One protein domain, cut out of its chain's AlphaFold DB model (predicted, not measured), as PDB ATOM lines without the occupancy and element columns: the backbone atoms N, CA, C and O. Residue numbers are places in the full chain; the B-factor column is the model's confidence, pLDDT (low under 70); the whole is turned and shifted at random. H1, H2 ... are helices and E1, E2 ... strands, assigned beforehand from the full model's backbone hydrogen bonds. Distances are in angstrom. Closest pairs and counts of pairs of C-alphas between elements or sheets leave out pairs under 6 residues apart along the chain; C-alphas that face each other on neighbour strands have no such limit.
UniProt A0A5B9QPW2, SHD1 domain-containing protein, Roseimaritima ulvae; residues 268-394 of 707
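Overview. This is residues 268 to 394 of the 707 residues of the protein "SHD1 domain-containing protein" of Roseimaritima ulvae (UniProt A0A5B9QPW2). Two long helices, H5 and H3, cross near their middles as a slanted X, and long loops with three one-turn helices and two short strands make up the rest. H1 and E2 lie near H3, H4 lies near the beginning of H5, and H2 and E1 are farthest out. The printed part has 127 residues, with the order H1 H2 E1 H3 E2 H4 H5; the class is mostly helix, though under half of the residues are in named elements. It is compact, with a radius of gyration of the C-alphas of 14.7 A and spans of 44 by 31 by 23 A.

Along the chain. H5, residues 372 to 389, is 26.1 A long, from C-alpha 372 at (17.868, 32.310, -39.221) to C-alpha 389 at (12.872, 54.843, -51.384). H3, residues 316 to 332, is 24.4 A long and begins at (21.614, 49.708, -35.944). The short elements are H1, residues 274 to 277, H2, 280 to 283, H4, 353 to 356, E1, 302 to 304, and E2, 338 to 340.

Arrangement. H5 and H3 touch, the C-alphas of Val 382 and Ala 323 being closest at 4.9 A, at a steep tilt of 45 degrees, the same way. H4 is close to H5 but not clearly touching, Cys 355 to Arg 374, 6.6 A between closest C-alphas. H1 is likewise close to H3, Ile 277 to Ala 325, 6.6 A. The closest C-alphas of E2 and H3, Phe 339 and Ala 326, are 6.3 A apart. E1 and E2 pair with no named strand. Every O i to N i+4 pair is within hydrogen-bond range in H3, and 11 of 14 in H5.

Size, cuts and confidence. The printed part has no cut. The links H2 to E1, E1 to H3, E2 to H4 and H4 to H5 are long. Mean pLDDT of the printed part is 93.8; residues 303 to 304 are under 70.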
ATOM      1  N   VAL A 268      18.708  39.170 -61.638       92.56
ATOM      2  CA  VAL A 268      18.892  38.410 -60.394       92.56
ATOM      3  C   VAL A 268      20.302  38.632 -59.834       92.56
ATOM      4  O   VAL A 268      21.300  38.369 -60.503       92.56
ATOM      5  N   ARG A 269      20.388  39.093 -58.580       93.94
ATOM      6  CA  ARG A 269      21.633  39.323 -57.828       93.94
ATOM      7  C   ARG A 269      21.553  38.724 -56.431       93.94
ATOM      8  O   ARG A 269      20.895  39.276 -55.554       93.94
ATOM      9  N   HIS A 270      22.249  37.615 -56.218       93.38
ATOM     10  CA  HIS A 270      22.339  36.919 -54.928       93.38
ATOM     11  C   HIS A 270      23.783  36.578 -54.547       93.38
ATOM     12  O   HIS A 270      24.021  35.721 -53.713       93.38
ATOM     13  N   GLU A 271      24.780  37.248 -55.122       91.81
ATOM     14  CA  GLU A 271      26.191  37.031 -54.801       91.81
ATOM     15  C   GLU A 271      26.554  37.466 -53.372       91.81
ATOM     16  O   GLU A 271      25.986  38.418 -52.844       91.81
ATOM     17  N   HIS A 272      27.550  36.823 -52.749       93.69
ATOM     18  CA  HIS A 272      28.123  37.297 -51.481       93.69
ATOM     19  C   HIS A 272      28.569  38.758 -51.620       93.69
ATOM     20  O   HIS A 272      29.463  39.034 -52.420       93.69
ATOM     21  N   ASN A 273      27.982  39.679 -50.851       94.38
ATOM     22  CA  ASN A 273      28.175  41.117 -51.077       94.38
ATOM     23  C   ASN A 273      28.570  41.911 -49.823       94.38
ATOM     24  O   ASN A 273      29.011  43.052 -49.938       94.38
ATOM     25  N   TRP A 274      28.490  41.320 -48.626       94.12
ATOM     26  CA  TRP A 274      28.848  42.019 -47.381       94.12
ATOM     27  C   TRP A 274      30.272  42.579 -47.401       94.12
ATOM     28  O   TRP A 274      30.475  43.709 -46.974       94.12
ATOM     29  N   HIS A 275      31.239  41.850 -47.963       90.31
ATOM     30  CA  HIS A 275      32.621  42.313 -48.092       90.31
ATOM     31  C   HIS A 275      32.791  43.573 -48.951       90.31
ATOM     32  O   HIS A 275      33.755  44.305 -48.746       90.31
ATOM     33  N   ARG A 276      31.883  43.821 -49.904       91.38
ATOM     34  CA  ARG A 276      31.908  45.014 -50.763       91.38
ATOM     35  C   ARG A 276      31.195  46.187 -50.111       91.38
ATOM     36  O   ARG A 276      31.679  47.306 -50.196       91.38
ATOM     37  N   ILE A 277      30.070  45.920 -49.446       94.19
ATOM     38  CA  ILE A 277      29.296  46.937 -48.718       94.19
ATOM     39  C   ILE A 277      30.085  47.434 -47.502       94.19
ATOM     40  O   ILE A 277      30.134  48.632 -47.223       94.19
ATOM     41  N   MET A 278      30.726  46.510 -46.786       91.44
ATOM     42  CA  MET A 278      31.446  46.786 -45.550       91.44
ATOM     43  C   MET A 278      32.762  46.002 -45.489       91.44
ATOM     44  O   MET A 278      32.873  44.956 -44.845       91.44
ATOM     45  N   SER A 279      33.782  46.526 -46.172       89.19
ATOM     46  CA  SER A 279      35.135  45.963 -46.144       89.19
ATOM     47  C   SER A 279      35.827  46.216 -44.791       89.19
ATOM     48  O   SER A 279      35.879  47.363 -44.338       89.19
ATOM     49  N   PRO A 280      36.428  45.195 -44.150       88.56
ATOM     50  CA  PRO A 280      37.249  45.367 -42.957       88.56
ATOM     51  C   PRO A 280      38.403  46.351 -43.128       88.56
ATOM     52  O   PRO A 280      38.730  47.045 -42.172       88.56
ATOM     53  N   ASP A 281      38.983  46.452 -44.323       89.12
ATOM     54  CA  ASP A 281      40.106  47.363 -44.574       89.12
ATOM     55  C   ASP A 281      39.671  48.833 -44.495       89.12
ATOM     56  O   ASP A 281      40.452  49.697 -44.107       89.12
ATOM     57  N   GLN A 282      38.408  49.112 -44.827       91.31
ATOM     58  CA  GLN A 282      37.848  50.458 -44.803       91.31
ATOM     59  C   GLN A 282      37.265  50.816 -43.430       91.31
ATOM     60  O   GLN A 282      37.507  51.910 -42.928       91.31
ATOM     61  N   TYR A 283      36.506  49.903 -42.816       93.19
ATOM     62  CA  TYR A 283      35.721  50.209 -41.611       93.19
ATOM     63  C   TYR A 283      36.285  49.580 -40.330       93.19
ATOM     64  O   TYR A 283      35.951  50.012 -39.234       93.19
ATOM     65  N   GLY A 284      37.153  48.570 -40.428       92.06
ATOM     66  CA  GLY A 284      37.557  47.730 -39.295       92.06
ATOM     67  C   GLY A 284      38.329  48.441 -38.190       92.06
ATOM     68  O   GLY A 284      38.244  48.025 -37.035       92.06
ATOM     69  N   GLN A 285      39.072  49.503 -38.523       93.50
ATOM     70  CA  GLN A 285      39.825  50.288 -37.541       93.50
ATOM     71  C   GLN A 285      38.946  51.314 -36.813       93.50
ATOM     72  O   GLN A 285      39.106  51.499 -35.611       93.50
ATOM     73  N   GLN A 286      38.056  51.989 -37.544       95.81
ATOM     74  CA  GLN A 286      37.230  53.082 -37.014       95.81
ATOM     75  C   GLN A 286      35.956  52.566 -36.343       95.81
ATOM     76  O   GLN A 286      35.521  53.141 -35.352       95.81
ATOM     77  N   HIS A 287      35.417  51.457 -36.852       96.00
ATOM     78  CA  HIS A 287      34.164  50.848 -36.417       96.00
ATOM     79  C   HIS A 287      34.324  49.345 -36.131       96.00
ATOM     80  O   HIS A 287      33.656  48.505 -36.746       96.00
ATOM     81  N   PRO A 288      35.229  48.928 -35.225       95.38
ATOM     82  CA  PRO A 288      35.397  47.512 -34.899       95.38
ATOM     83  C   PRO A 288      34.097  46.856 -34.394       95.38
ATOM     84  O   PRO A 288      33.884  45.663 -34.614       95.38
ATOM     85  N   GLU A 289      33.204  47.611 -33.752       96.50
ATOM     86  CA  GLU A 289      31.884  47.194 -33.266       96.50
ATOM     87  C   GLU A 289      30.874  46.857 -34.375       96.50
ATOM     88  O   GLU A 289      29.879  46.172 -34.109       96.50
ATOM     89  N   TRP A 290      31.134  47.270 -35.619       96.88
ATOM     90  CA  TRP A 290      30.340  46.877 -36.786       96.88
ATOM     91  C   TRP A 290      30.598  45.424 -37.205       96.88
ATOM     92  O   TRP A 290      29.763  44.801 -37.864       96.88
ATOM     93  N   PHE A 291      31.717  44.837 -36.784       96.19
ATOM     94  CA  PHE A 291      32.107  43.478 -37.146       96.19
ATOM     95  C   PHE A 291      31.708  42.455 -36.083       96.19
ATOM     96  O   PHE A 291      31.476  42.774 -34.909       96.19
ATOM     97  N   ALA A 292      31.621  41.194 -36.511       95.56
ATOM     98  CA  ALA A 292      31.263  40.077 -35.653       95.56
ATOM     99  C   ALA A 292      32.160  40.002 -34.410       95.56
ATOM    100  O   ALA A 292      33.387  40.048 -34.495       95.56
ATOM    101  N   GLU A 293      31.538  39.832 -33.250       96.81
ATOM    102  CA  GLU A 293      32.226  39.453 -32.023       96.81
ATOM    103  C   GLU A 293      32.324  37.931 -31.945       96.81
ATOM    104  O   GLU A 293      31.316  37.234 -32.048       96.81
ATOM    105  N   ILE A 294      33.530  37.402 -31.774       93.12
ATOM    106  CA  ILE A 294      33.804  35.969 -31.697       93.12
ATOM    107  C   ILE A 294      34.685  35.735 -30.479       93.12
ATOM    108  O   ILE A 294      35.795  36.261 -30.404       93.12
ATOM    109  N   LYS A 295      34.194  34.938 -29.523       91.25
ATOM    110  CA  LYS A 295      34.886  34.688 -28.244       91.25
ATOM    111  C   LYS A 295      35.273  36.001 -27.533       91.25
ATOM    112  O   LYS A 295      36.413  36.164 -27.103       91.25
ATOM    113  N   GLY A 296      34.340  36.955 -27.486       93.81
ATOM    114  CA  GLY A 296      34.520  38.262 -26.840       93.81
ATOM    115  C   GLY A 296      35.444  39.245 -27.572       93.81
ATOM    116  O   GLY A 296      35.797  40.274 -27.007       93.81
ATOM    117  N   LYS A 297      35.874  38.951 -28.809       95.19
ATOM    118  CA  LYS A 297      36.746  39.835 -29.604       95.19
ATOM    119  C   LYS A 297      36.121  40.172 -30.952       95.19
ATOM    120  O   LYS A 297      35.623  39.280 -31.636       95.19
ATOM    121  N   ARG A 298      36.189  41.443 -31.362       95.50
ATOM    122  CA  ARG A 298      35.753  41.882 -32.698       95.50
ATOM    123  C   ARG A 298      36.659  41.305 -33.781       95.50
ATOM    124  O   ARG A 298      37.875  41.220 -33.606       95.50
ATOM    125  N   TYR A 299      36.057  40.889 -34.891       91.75
ATOM    126  CA  TYR A 299      36.730  40.166 -35.967       91.75
ATOM    127  C   TYR A 299      36.609  40.888 -37.327       91.75
ATOM    128  O   TYR A 299      35.953  40.382 -38.240       91.75
ATOM    129  N   PRO A 300      37.256  42.057 -37.504       91.00
ATOM    130  CA  PRO A 300      37.305  42.766 -38.780       91.00
ATOM    131  C   PRO A 300      38.392  42.159 -39.682       91.00
ATOM    132  O   PRO A 300      39.439  42.759 -39.904       91.00
ATOM    133  N   LYS A 301      38.208  40.918 -40.146       84.25
ATOM    134  CA  LYS A 301      39.202  40.235 -40.992       84.25
ATOM    135  C   LYS A 301      38.549  39.452 -42.116       84.25
ATOM    136  O   LYS A 301      37.642  38.659 -41.865       84.25
ATOM    137  N   HIS A 302      39.089  39.579 -43.321       76.50
ATOM    138  CA  HIS A 302      38.872  38.636 -44.414       76.50
ATOM    139  C   HIS A 302      40.127  37.794 -44.633       76.50
ATOM    140  O   HIS A 302      41.240  38.251 -44.388       76.50
ATOM    141  N   TYR A 303      39.945  36.546 -45.055       68.38
ATOM    142  CA  TYR A 303      41.055  35.653 -45.408       68.38
ATOM    143  C   TYR A 303      41.039  35.252 -46.889       68.38
ATOM    144  O   TYR A 303      41.988  34.642 -47.370       68.38
ATOM    145  N   ALA A 304      39.982  35.609 -47.623       62.34
ATOM    146  CA  ALA A 304      39.958  35.715 -49.079       62.34
ATOM    147  C   ALA A 304      38.910  36.769 -49.472       62.34
ATOM    148  O   ALA A 304      38.077  37.117 -48.641       62.34
ATOM    149  N   GLU A 305      38.908  37.243 -50.723       70.31
ATOM    150  CA  GLU A 305      38.069  38.372 -51.183       70.31
ATOM    151  C   GLU A 305      36.631  38.341 -50.627       70.31
ATOM    152  O   GLU A 305      36.212  39.259 -49.928       70.31
ATOM    153  N   LYS A 306      35.913  37.233 -50.847       75.12
ATOM    154  CA  LYS A 306      34.522  37.033 -50.399       75.12
ATOM    155  C   LYS A 306      34.360  36.186 -49.127       75.12
ATOM    156  O   LYS A 306      33.239  35.785 -48.810       75.12
ATOM    157  N   ARG A 307      35.458  35.840 -48.439       75.06
ATOM    158  CA  ARG A 307      35.482  34.914 -47.288       75.06
ATOM    159  C   ARG A 307      36.106  35.563 -46.064       75.06
ATOM    160  O   ARG A 307      37.235  36.056 -46.111       75.06
ATOM    161  N   GLY A 308      35.423  35.493 -44.929       73.06
ATOM    162  CA  GLY A 308      35.936  36.140 -43.732       73.06
ATOM    163  C   GLY A 308      34.961  36.251 -42.579       73.06
ATOM    164  O   GLY A 308      34.009  35.482 -42.456       73.06
ATOM    165  N   GLY A 309      35.257  37.227 -41.724       82.75
ATOM    166  CA  GLY A 309      34.370  37.734 -40.694       82.75
ATOM    167  C   GLY A 309      33.042  38.198 -41.270       82.75
ATOM    168  O   GLY A 309      32.964  38.728 -42.380       82.75
ATOM    169  N   GLN A 310      31.997  37.966 -40.491       92.62
ATOM    170  CA  GLN A 310      30.676  38.506 -40.751       92.62
ATOM    171  C   GLN A 310      30.509  39.837 -40.006       92.62
ATOM    172  O   GLN A 310      31.394  40.286 -39.271       92.62
ATOM    173  N   VAL A 311      29.350  40.459 -40.179       95.31
ATOM    174  CA  VAL A 311      29.004  41.746 -39.572       95.31
ATOM    175  C   VAL A 311      28.200  41.543 -38.283       95.31
ATOM    176  O   VAL A 311      27.652  40.463 -38.036       95.31
ATOM    177  N   CYS A 312      28.127  42.564 -37.433       97.50
ATOM    178  CA  CYS A 312      27.254  42.574 -36.264       97.50
ATOM    179  C   CYS A 312      25.824  42.942 -36.691       97.50
ATOM    180  O   CYS A 312      25.465  44.114 -36.752       97.50
ATOM    181  N   THR A 313      24.997  41.936 -36.980       97.50
ATOM    182  CA  THR A 313      23.643  42.115 -37.539       97.50
ATOM    183  C   THR A 313      22.634  42.781 -36.597       97.50
ATOM    184  O   THR A 313      21.563  43.174 -37.041       97.50
ATOM    185  N   SER A 314      22.953  42.917 -35.305       97.88
ATOM    186  CA  SER A 314      22.127  43.637 -34.326       97.88
ATOM    187  C   SER A 314      22.570  45.090 -34.102       97.88
ATOM    188  O   SER A 314      22.043  45.748 -33.205       97.88
ATOM    189  N   ASN A 315      23.596  45.574 -34.812       98.31
ATOM    190  CA  ASN A 315      24.050  46.958 -34.699       98.31
ATOM    191  C   ASN A 315      23.211  47.853 -35.638       98.31
ATOM    192  O   ASN A 315      23.241  47.627 -36.851       98.31
ATOM    193  N   PRO A 316      22.474  48.859 -35.120       98.19
ATOM    194  CA  PRO A 316      21.614  49.708 -35.944       98.19
ATOM    195  C   PRO A 316      22.382  50.518 -36.998       98.19
ATOM    196  O   PRO A 316      21.847  50.744 -38.078       98.19
ATOM    197  N   GLU A 317      23.638  50.897 -36.746       98.38
ATOM    198  CA  GLU A 317      24.456  51.613 -37.736       98.38
ATOM    199  C   GLU A 317      24.825  50.714 -38.920       98.38
ATOM    200  O   GLU A 317      24.825  51.164 -40.063       98.38
ATOM    201  N   VAL A 318      25.048  49.417 -38.675       98.31
ATOM    202  CA  VAL A 318      25.302  48.435 -39.741       98.31
ATOM    203  C   VAL A 318      24.057  48.249 -40.606       98.31
ATOM    204  O   VAL A 318      24.163  48.203 -41.827       98.31
ATOM    205  N   VAL A 319      22.869  48.170 -39.999       98.62
ATOM    206  CA  VAL A 319      21.599  48.123 -40.745       98.62
ATOM    207  C   VAL A 319      21.467  49.343 -41.655       98.62
ATOM    208  O   VAL A 319      21.127  49.203 -42.830       98.62
ATOM    209  N   GLU A 320      21.768  50.527 -41.122       98.56
ATOM    210  CA  GLU A 320      21.611  51.780 -41.852       98.56
ATOM    211  C   GLU A 320      22.626  51.923 -42.992       98.56
ATOM    212  O   GLU A 320      22.259  52.279 -44.112       98.56
ATOM    213  N   HIS A 321      23.874  51.514 -42.759       98.38
ATOM    214  CA  HIS A 321      24.917  51.471 -43.784       98.38
ATOM    215  C   HIS A 321      24.547  50.551 -44.958       98.38
ATOM    216  O   HIS A 321      24.712  50.908 -46.124       98.38
ATOM    217  N   PHE A 322      23.986  49.373 -44.669       98.62
ATOM    218  CA  PHE A 322      23.540  48.434 -45.702       98.62
ATOM    219  C   PHE A 322      22.337  48.947 -46.497       98.62
ATOM    220  O   PHE A 322      22.290  48.767 -47.716       98.62
ATOM    221  N   ALA A 323      21.372  49.579 -45.827       98.81
ATOM    222  CA  ALA A 323      20.228  50.186 -46.496       98.81
ATOM    223  C   ALA A 323      20.663  51.323 -47.424       98.81
ATOM    224  O   ALA A 323      20.249  51.355 -48.583       98.81
ATOM    225  N   GLN A 324      21.549  52.197 -46.946       98.69
ATOM    226  CA  GLN A 324      22.066  53.309 -47.731       98.69
ATOM    227  C   GLN A 324      22.851  52.822 -48.957       98.69
ATOM    228  O   GLN A 324      22.613  53.317 -50.055       98.69
ATOM    229  N   ALA A 325      23.691  51.791 -48.817       98.56
ATOM    230  CA  ALA A 325      24.411  51.203 -49.948       98.56
ATOM    231  C   ALA A 325      23.465  50.670 -51.043       98.56
ATOM    232  O   ALA A 325      23.717  50.860 -52.234       98.56
ATOM    233  N   ALA A 326      22.358  50.027 -50.657       98.56
ATOM    234  CA  ALA A 326      21.349  49.555 -51.604       98.56
ATOM    235  C   ALA A 326      20.593  50.718 -52.276       98.56
ATOM    236  O   ALA A 326      20.396  50.700 -53.491       98.56
ATOM    237  N   ILE A 327      20.199  51.740 -51.510       98.81
ATOM    238  CA  ILE A 327      19.524  52.943 -52.026       98.81
ATOM    239  C   ILE A 327      20.427  53.683 -53.021       98.81
ATOM    240  O   ILE A 327      20.002  54.009 -54.126       98.81
ATOM    241  N   GLU A 328      21.697  53.898 -52.681       98.56
ATOM    242  CA  GLU A 328      22.678  54.531 -53.570       98.56
ATOM    243  C   GLU A 328      22.898  53.725 -54.848       98.56
ATOM    244  O   GLU A 328      22.955  54.299 -55.938       98.56
ATOM    245  N   TYR A 329      22.973  52.396 -54.742       98.12
ATOM    246  CA  TYR A 329      23.062  51.530 -55.909       98.12
ATOM    247  C   TYR A 329      21.872  51.736 -56.853       98.12
ATOM    248  O   TYR A 329      22.077  51.966 -58.047       98.12
ATOM    249  N   PHE A 330      20.640  51.713 -56.339       97.81
ATOM    250  CA  PHE A 330      19.444  51.891 -57.167       97.81
ATOM    251  C   PHE A 330      19.306  53.309 -57.729       97.81
ATOM    252  O   PHE A 330      18.918  53.451 -58.886       97.81
ATOM    253  N   ASN A 331      19.698  54.343 -56.982       98.12
ATOM    254  CA  ASN A 331      19.755  55.718 -57.488       98.12
ATOM    255  C   ASN A 331      20.719  55.853 -58.677       98.12
ATOM    256  O   ASN A 331      20.402  56.515 -59.664       98.12
ATOM    257  N   ASN A 332      21.875  55.189 -58.610       97.62
ATOM    258  CA  ASN A 332      22.883  55.219 -59.671       97.62
ATOM    259  C   ASN A 332      22.570  54.263 -60.833       97.62
ATOM    260  O   ASN A 332      23.125  54.402 -61.923       97.62
ATOM    261  N   THR A 333      21.698  53.275 -60.614       93.88
ATOM    262  CA  THR A 333      21.338  52.250 -61.600       93.88
ATOM    263  C   THR A 333      19.823  51.999 -61.620       93.88
ATOM    264  O   THR A 333      19.371  50.893 -61.329       93.88
ATOM    265  N   PRO A 334      18.997  52.986 -62.021       90.94
ATOM    266  CA  PRO A 334      17.538  52.920 -61.855       90.94
ATOM    267  C   PRO A 334      16.866  51.749 -62.591       90.94
ATOM    268  O   PRO A 334      15.795  51.293 -62.183       90.94
ATOM    269  N   HIS A 335      17.502  51.226 -63.645       87.56
ATOM    270  CA  HIS A 335      17.043  50.045 -64.383       87.56
ATOM    271  C   HIS A 335      17.325  48.716 -63.672       87.56
ATOM    272  O   HIS A 335      16.656  47.731 -63.968       87.56
ATOM    273  N   SER A 336      18.280  48.671 -62.738       91.38
ATOM    274  CA  SER A 336      18.554  47.452 -61.974       91.38
ATOM    275  C   SER A 336      17.356  47.118 -61.092       91.38
ATOM    276  O   SER A 336      16.751  47.994 -60.471       91.38
ATOM    277  N   GLN A 337      16.998  45.838 -61.048       94.19
ATOM    278  CA  GLN A 337      15.826  45.363 -60.308       94.19
ATOM    279  C   GLN A 337      16.190  44.767 -58.947       94.19
ATOM    280  O   GLN A 337      15.337  44.686 -58.062       94.19
ATOM    281  N   MET A 338      17.454  44.383 -58.756       96.88
ATOM    282  CA  MET A 338      17.911  43.701 -57.551       96.88
ATOM    283  C   MET A 338      19.291  44.179 -57.102       96.88
ATOM    284  O   MET A 338      20.139  44.510 -57.929       96.88
ATOM    285  N   PHE A 339      19.520  44.163 -55.789       98.06
ATOM    286  CA  PHE A 339      20.822  44.356 -55.148       98.06
ATOM    287  C   PHE A 339      21.038  43.253 -54.110       98.06
ATOM    288  O   PHE A 339      20.139  42.959 -53.324       98.06
ATOM    289  N   SER A 340      22.208  42.616 -54.094       98.00
ATOM    290  CA  SER A 340      22.470  41.550 -53.122       98.00
ATOM    291  C   SER A 340      22.885  42.125 -51.769       98.00
ATOM    292  O   SER A 340      23.791  42.952 -51.685       98.00
ATOM    293  N   ILE A 341      22.289  41.616 -50.695       97.75
ATOM    294  CA  ILE A 341      22.746  41.796 -49.312       97.75
ATOM    295  C   ILE A 341      23.099  40.440 -48.688       97.75
ATOM    296  O   ILE A 341      22.969  40.248 -47.479       97.75
ATOM    297  N   ALA A 342      23.535  39.475 -49.504       95.88
ATOM    298  CA  ALA A 342      23.930  38.160 -49.022       95.88
ATOM    299  C   ALA A 342      25.255  38.205 -48.244       95.88
ATOM    300  O   ALA A 342      26.209  38.896 -48.634       95.88
ATOM    301  N   ALA A 343      25.307  37.429 -47.157       95.00
ATOM    302  CA  ALA A 343      26.444  37.368 -46.245       95.00
ATOM    303  C   ALA A 343      27.735  36.899 -46.918       95.00
ATOM    304  O   ALA A 343      27.693  36.306 -47.993       95.00
ATOM    305  N   ASN A 344      28.890  37.121 -46.284       91.69
ATOM    306  CA  ASN A 344      30.157  36.576 -46.779       91.69
ATOM    307  C   ASN A 344      30.147  35.040 -46.748       91.69
ATOM    308  O   ASN A 344      29.435  34.426 -45.952       91.69
ATOM    309  N   ASP A 345      30.965  34.406 -47.588       87.06
ATOM    310  CA  ASP A 345      31.110  32.948 -47.618       87.06
ATOM    311  C   ASP A 345      31.917  32.478 -46.389       87.06
ATOM    312  O   ASP A 345      33.139  32.643 -46.331       87.06
ATOM    313  N   GLY A 346      31.233  31.936 -45.373       84.31
ATOM    314  CA  GLY A 346      31.851  31.409 -44.148       84.31
ATOM    315  C   GLY A 346      30.977  31.507 -42.888       84.31
ATOM    316  O   GLY A 346      29.937  32.158 -42.876       84.31
ATOM    317  N   ARG A 347      31.417  30.869 -41.791       86.06
ATOM    318  CA  ARG A 347      30.650  30.723 -40.526       86.06
ATOM    319  C   ARG A 347      31.017  31.688 -39.392       86.06
ATOM    320  O   ARG A 347      30.612  31.492 -38.250       86.06
ATOM    321  N   LYS A 348      31.821  32.722 -39.644       89.62
ATOM    322  CA  LYS A 348      32.308  33.648 -38.599       89.62
ATOM    323  C   LYS A 348      31.243  34.682 -38.186       89.62
ATOM    324  O   LYS A 348      31.510  35.880 -38.213       89.62
ATOM    325  N   PHE A 349      30.040  34.212 -37.841       93.81
ATOM    326  CA  PHE A 349      28.897  35.023 -37.410       93.81
ATOM    327  C   PHE A 349      29.098  35.618 -36.012       93.81
ATOM    328  O   PHE A 349      29.784  35.040 -35.170       93.81
ATOM    329  N   CYS A 350      28.481  36.777 -35.772       96.00
ATOM    330  CA  CYS A 350      28.561  37.483 -34.496       96.00
ATOM    331  C   CYS A 350      27.938  36.666 -33.352       96.00
ATOM    332  O   CYS A 350      26.862  36.087 -33.497       96.00
ATOM    333  N   THR A 351      28.618  36.653 -32.208       96.12
ATOM    334  CA  THR A 351      28.216  35.965 -30.971       96.12
ATOM    335  C   THR A 351      27.994  36.925 -29.803       96.12
ATOM    336  O   THR A 351      27.870  36.466 -28.675       96.12
ATOM    337  N   CYS A 352      27.920  38.239 -30.056       97.38
ATOM    338  CA  CYS A 352      27.580  39.199 -29.006       97.38
ATOM    339  C   CYS A 352      26.155  38.956 -28.481       97.38
ATOM    340  O   CYS A 352      25.291  38.458 -29.213       97.38
ATOM    341  N   GLU A 353      25.904  39.364 -27.238       97.31
ATOM    342  CA  GLU A 353      24.637  39.140 -26.528       97.31
ATOM    343  C   GLU A 353      23.412  39.592 -27.339       97.31
ATOM    344  O   GLU A 353      22.456  38.836 -27.498       97.31
ATOM    345  N   LYS A 354      23.478  40.780 -27.958       98.12
ATOM    346  CA  LYS A 354      22.384  41.334 -28.772       98.12
ATOM    347  C   LYS A 354      22.064  40.491 -30.012       98.12
ATOM    348  O   LYS A 354      20.896  40.328 -30.343       98.12
ATOM    349  N   CYS A 355      23.073  39.941 -30.693       97.81
ATOM    350  CA  CYS A 355      22.847  39.036 -31.826       97.81
ATOM    351  C   CYS A 355      22.245  37.708 -31.358       97.81
ATOM    352  O   CYS A 355      21.346  37.188 -32.006       97.81
ATOM    353  N   GLN A 356      22.740  37.155 -30.248       96.81
ATOM    354  CA  GLN A 356      22.271  35.867 -29.733       96.81
ATOM    355  C   GLN A 356      20.848  35.931 -29.174       96.81
ATOM    356  O   GLN A 356      20.132  34.936 -29.252       96.81
ATOM    357  N   ALA A 357      20.435  37.088 -28.651       97.31
ATOM    358  CA  ALA A 357      19.070  37.334 -28.193       97.31
ATOM    359  C   ALA A 357      18.026  37.297 -29.329       97.31
ATOM    360  O   ALA A 357      16.842  37.146 -29.051       97.31
ATOM    361  N   LEU A 358      18.458  37.423 -30.591       97.75
ATOM    362  CA  LEU A 358      17.601  37.343 -31.780       97.75
ATOM    363  C   LEU A 358      17.529  35.928 -32.388       97.75
ATOM    364  O   LEU A 358      16.791  35.719 -33.350       97.75
ATOM    365  N   ASP A 359      18.319  34.968 -31.901       96.94
ATOM    366  CA  ASP A 359      18.258  33.583 -32.381       96.94
ATOM    367  C   ASP A 359      16.953  32.909 -31.918       96.94
ATOM    368  O   ASP A 359      16.419  33.225 -30.857       96.94
ATOM    369  N   SER A 360      16.483  31.890 -32.643       95.00
ATOM    370  CA  SER A 360      15.255  31.154 -32.285       95.00
ATOM    371  C   SER A 360      15.393  30.237 -31.061       95.00
ATOM    372  O   SER A 360      14.438  29.571 -30.671       95.00
ATOM    373  N   GLY A 361      16.598  30.115 -30.498       94.00
ATOM    374  CA  GLY A 361      16.933  29.141 -29.454       94.00
ATOM    375  C   GLY A 361      17.114  27.702 -29.959       94.00
ATOM    376  O   GLY A 361      17.608  26.856 -29.212       94.00
ATOM    377  N   ARG A 362      16.785  27.407 -31.227       94.69
ATOM    378  CA  ARG A 362      16.972  26.071 -31.812       94.69
ATOM    379  C   ARG A 362      18.452  25.731 -31.973       94.69
ATOM    380  O   ARG A 362      19.270  26.554 -32.394       94.69
ATOM    381  N   THR A 363      18.768  24.473 -31.689       93.94
ATOM    382  CA  THR A 363      20.103  23.891 -31.843       93.94
ATOM    383  C   THR A 363      19.997  22.660 -32.731       93.94
ATOM    384  O   THR A 363      19.105  21.836 -32.552       93.94
ATOM    385  N   ARG A 364      20.882  22.575 -33.718       90.00
ATOM    386  CA  ARG A 364      21.007  21.466 -34.663       90.00
ATOM    387  C   ARG A 364      21.548  20.207 -33.969       90.00
ATOM    388  O   ARG A 364      22.196  20.332 -32.928       90.00
ATOM    389  N   PRO A 365      21.404  19.013 -34.576       88.50
ATOM    390  CA  PRO A 365      21.984  17.777 -34.042       88.50
ATOM    391  C   PRO A 365      23.512  17.828 -33.873       88.50
ATOM    392  O   PRO A 365      24.056  17.179 -32.988       88.50
ATOM    393  N   ASP A 366      24.206  18.648 -34.672       86.94
ATOM    394  CA  ASP A 366      25.653  18.897 -34.562       86.94
ATOM    395  C   ASP A 366      26.029  19.896 -33.441       86.94
ATOM    396  O   ASP A 366      27.178  20.326 -33.340       86.94
ATOM    397  N   GLY A 367      25.065  20.305 -32.609       90.75
ATOM    398  CA  GLY A 367      25.257  21.237 -31.498       90.75
ATOM    399  C   GLY A 367      25.338  22.710 -31.907       90.75
ATOM    400  O   GLY A 367      25.524  23.575 -31.046       90.75
ATOM    401  N   ARG A 368      25.200  23.045 -33.197       90.19
ATOM    402  CA  ARG A 368      25.252  24.440 -33.657       90.19
ATOM    403  C   ARG A 368      23.902  25.134 -33.542       90.19
ATOM    404  O   ARG A 368      22.857  24.562 -33.837       90.19
ATOM    405  N   ARG A 369      23.930  26.416 -33.180       93.12
ATOM    406  CA  ARG A 369      22.731  27.264 -33.150       93.12
ATOM    407  C   ARG A 369      22.174  27.487 -34.553       93.12
ATOM    408  O   ARG A 369      22.937  27.705 -35.494       93.12
ATOM    409  N   VAL A 370      20.850  27.491 -34.665       95.50
ATOM    410  CA  VAL A 370      20.138  27.987 -35.846       95.50
ATOM    411  C   VAL A 370      19.982  29.494 -35.706       95.50
ATOM    412  O   VAL A 370      19.431  29.976 -34.719       95.50
ATOM    413  N   ILE A 371      20.472  30.239 -36.693       96.88
ATOM    414  CA  ILE A 371      20.612  31.698 -36.594       96.88
ATOM    415  C   ILE A 371      19.693  32.447 -37.569       96.88
ATOM    416  O   ILE A 371      19.869  33.639 -37.811       96.88
ATOM    417  N   THR A 372      18.726  31.752 -38.168       97.69
ATOM    418  CA  THR A 372      17.868  32.310 -39.221       97.69
ATOM    419  C   THR A 372      17.110  33.546 -38.771       97.69
ATOM    420  O   THR A 372      17.141  34.552 -39.476       97.69
ATOM    421  N   ASP A 373      16.500  33.513 -37.585       98.25
ATOM    422  CA  ASP A 373      15.673  34.619 -37.096       98.25
ATOM    423  C   ASP A 373      16.455  35.934 -37.027       98.25
ATOM    424  O   ASP A 373      15.981  36.961 -37.516       98.25
ATOM    425  N   ARG A 374      17.703  35.911 -36.539       97.62
ATOM    426  CA  ARG A 374      18.547  37.113 -36.508       97.62
ATOM    427  C   ARG A 374      18.965  37.598 -37.894       97.62
ATOM    428  O   ARG A 374      19.080  38.803 -38.107       97.62
ATOM    429  N   MET A 375      19.204  36.681 -38.833       98.00
ATOM    430  CA  MET A 375      19.610  37.031 -40.197       98.00
ATOM    431  C   MET A 375      18.445  37.665 -40.956       98.00
ATOM    432  O   MET A 375      18.615  38.709 -41.578       98.00
ATOM    433  N   ILE A 376      17.247  37.092 -40.828       98.56
ATOM    434  CA  ILE A 376      16.027  37.643 -41.421       98.56
ATOM    435  C   ILE A 376      15.611  38.941 -40.729       98.56
ATOM    436  O   ILE A 376      15.207  39.871 -41.415       98.56
ATOM    437  N   THR A 377      15.790  39.071 -39.412       98.69
ATOM    438  CA  THR A 377      15.572  40.346 -38.704       98.69
ATOM    439  C   THR A 377      16.423  41.466 -39.301       98.69
ATOM    440  O   THR A 377      15.906  42.536 -39.610       98.69
ATOM    441  N   PHE A 378      17.716  41.214 -39.519       98.75
ATOM    442  CA  PHE A 378      18.612  42.171 -40.165       98.75
ATOM    443  C   PHE A 378      18.169  42.503 -41.593       98.75
ATOM    444  O   PHE A 378      18.006  43.675 -41.931       98.75
ATOM    445  N   SER A 379      17.913  41.485 -42.420       98.69
ATOM    446  CA  SER A 379      17.475  41.682 -43.805       98.69
ATOM    447  C   SER A 379      16.144  42.433 -43.901       98.69
ATOM    448  O   SER A 379      16.000  43.290 -44.768       98.69
ATOM    449  N   ASN A 380      15.195  42.173 -42.996       98.81
ATOM    450  CA  ASN A 380      13.925  42.890 -42.917       98.81
ATOM    451  C   ASN A 380      14.137  44.368 -42.593       98.81
ATOM    452  O   ASN A 380      13.585  45.216 -43.284       98.81
ATOM    453  N   GLN A 381      14.972  44.687 -41.601       98.88
ATOM    454  CA  GLN A 381      15.233  46.080 -41.238       98.88
ATOM    455  C   GLN A 381      15.871  46.864 -42.390       98.88
ATOM    456  O   GLN A 381      15.513  48.024 -42.600       98.88
ATOM    457  N   VAL A 382      16.780  46.240 -43.150       98.88
ATOM    458  CA  VAL A 382      17.345  46.824 -44.378       98.88
ATOM    459  C   VAL A 382      16.246  47.008 -45.431       98.88
ATOM    460  O   VAL A 382      16.095  48.097 -45.982       98.88
ATOM    461  N   ALA A 383      15.433  45.978 -45.677       98.88
ATOM    462  CA  ALA A 383      14.350  46.020 -46.656       98.88
ATOM    463  C   ALA A 383      13.302  47.101 -46.350       98.88
ATOM    464  O   ALA A 383      12.873  47.797 -47.263       98.88
ATOM    465  N   GLU A 384      12.932  47.307 -45.085       98.75
ATOM    466  CA  GLU A 384      11.990  48.352 -44.656       98.75
ATOM    467  C   GLU A 384      12.470  49.766 -45.011       98.75
ATOM    468  O   GLU A 384      11.661  50.647 -45.303       98.75
ATOM    469  N   ARG A 385      13.786  50.005 -44.982       98.69
ATOM    470  CA  ARG A 385      14.387  51.291 -45.361       98.69
ATOM    471  C   ARG A 385      14.432  51.452 -46.869       98.69
ATOM    472  O   ARG A 385      13.986  52.472 -47.386       98.69
ATOM    473  N   VAL A 386      14.899  50.420 -47.570       98.81
ATOM    474  CA  VAL A 386      14.988  50.425 -49.035       98.81
ATOM    475  C   VAL A 386      13.599  50.553 -49.660       98.81
ATOM    476  O   VAL A 386      13.430  51.341 -50.581       98.81
ATOM    477  N   ALA A 387      12.580  49.878 -49.125       98.56
ATOM    478  CA  ALA A 387      11.205  49.933 -49.628       98.56
ATOM    479  C   ALA A 387      10.573  51.329 -49.558       98.56
ATOM    480  O   ALA A 387       9.704  51.634 -50.372       98.56
ATOM    481  N   LYS A 388      11.018  52.195 -48.635       98.44
ATOM    482  CA  LYS A 388      10.557  53.592 -48.576       98.44
ATOM    483  C   LYS A 388      11.058  54.417 -49.761       98.44
ATOM    484  O   LYS A 388      10.344  55.308 -50.206       98.44
ATOM    485  N   ALA A 389      12.263  54.131 -50.257       98.06
ATOM    486  CA  ALA A 389      12.872  54.843 -51.384       98.06
ATOM    487  C   ALA A 389      12.601  54.160 -52.739       98.06
ATOM    488  O   ALA A 389      12.409  54.831 -53.748       98.06
ATOM    489  N   HIS A 390      12.571  52.827 -52.754       98.19
ATOM    490  CA  HIS A 390      12.538  51.990 -53.951       98.19
ATOM    491  C   HIS A 390      11.613  50.768 -53.758       98.19
ATOM    492  O   HIS A 390      12.090  49.635 -53.626       98.19
ATOM    493  N   PRO A 391      10.280  50.964 -53.715       97.62
ATOM    494  CA  PRO A 391       9.316  49.896 -53.422       97.62
ATOM    495  C   PRO A 391       9.217  48.816 -54.515       97.62
ATOM    496  O   PRO A 391       8.730  47.720 -54.249       97.62
ATOM    497  N   ASP A 392       9.675  49.098 -55.739       95.75
ATOM    498  CA  ASP A 392       9.649  48.180 -56.886       95.75
ATOM    499  C   ASP A 392      10.833  47.196 -56.916       95.75
ATOM    500  O   ASP A 392      10.798  46.213 -57.660       95.75
ATOM    501  N   LYS A 393      11.873  47.428 -56.107       97.38
ATOM    502  CA  LYS A 393      13.133  46.669 -56.148       97.38
ATOM    503  C   LYS A 393      13.100  45.403 -55.293       97.38
ATOM    504  O   LYS A 393      12.137  45.123 -54.574       97.38
ATOM    505  N   ARG A 394      14.157  44.597 -55.403       98.00
ATOM    506  CA  ARG A 394      14.381  43.373 -54.620       98.00
ATOM    507  C   ARG A 394      15.757  43.366 -53.966       98.00
ATOM    508  O   ARG A 394      16.707  43.951 -54.485       98.00
TER     509      ARG A 394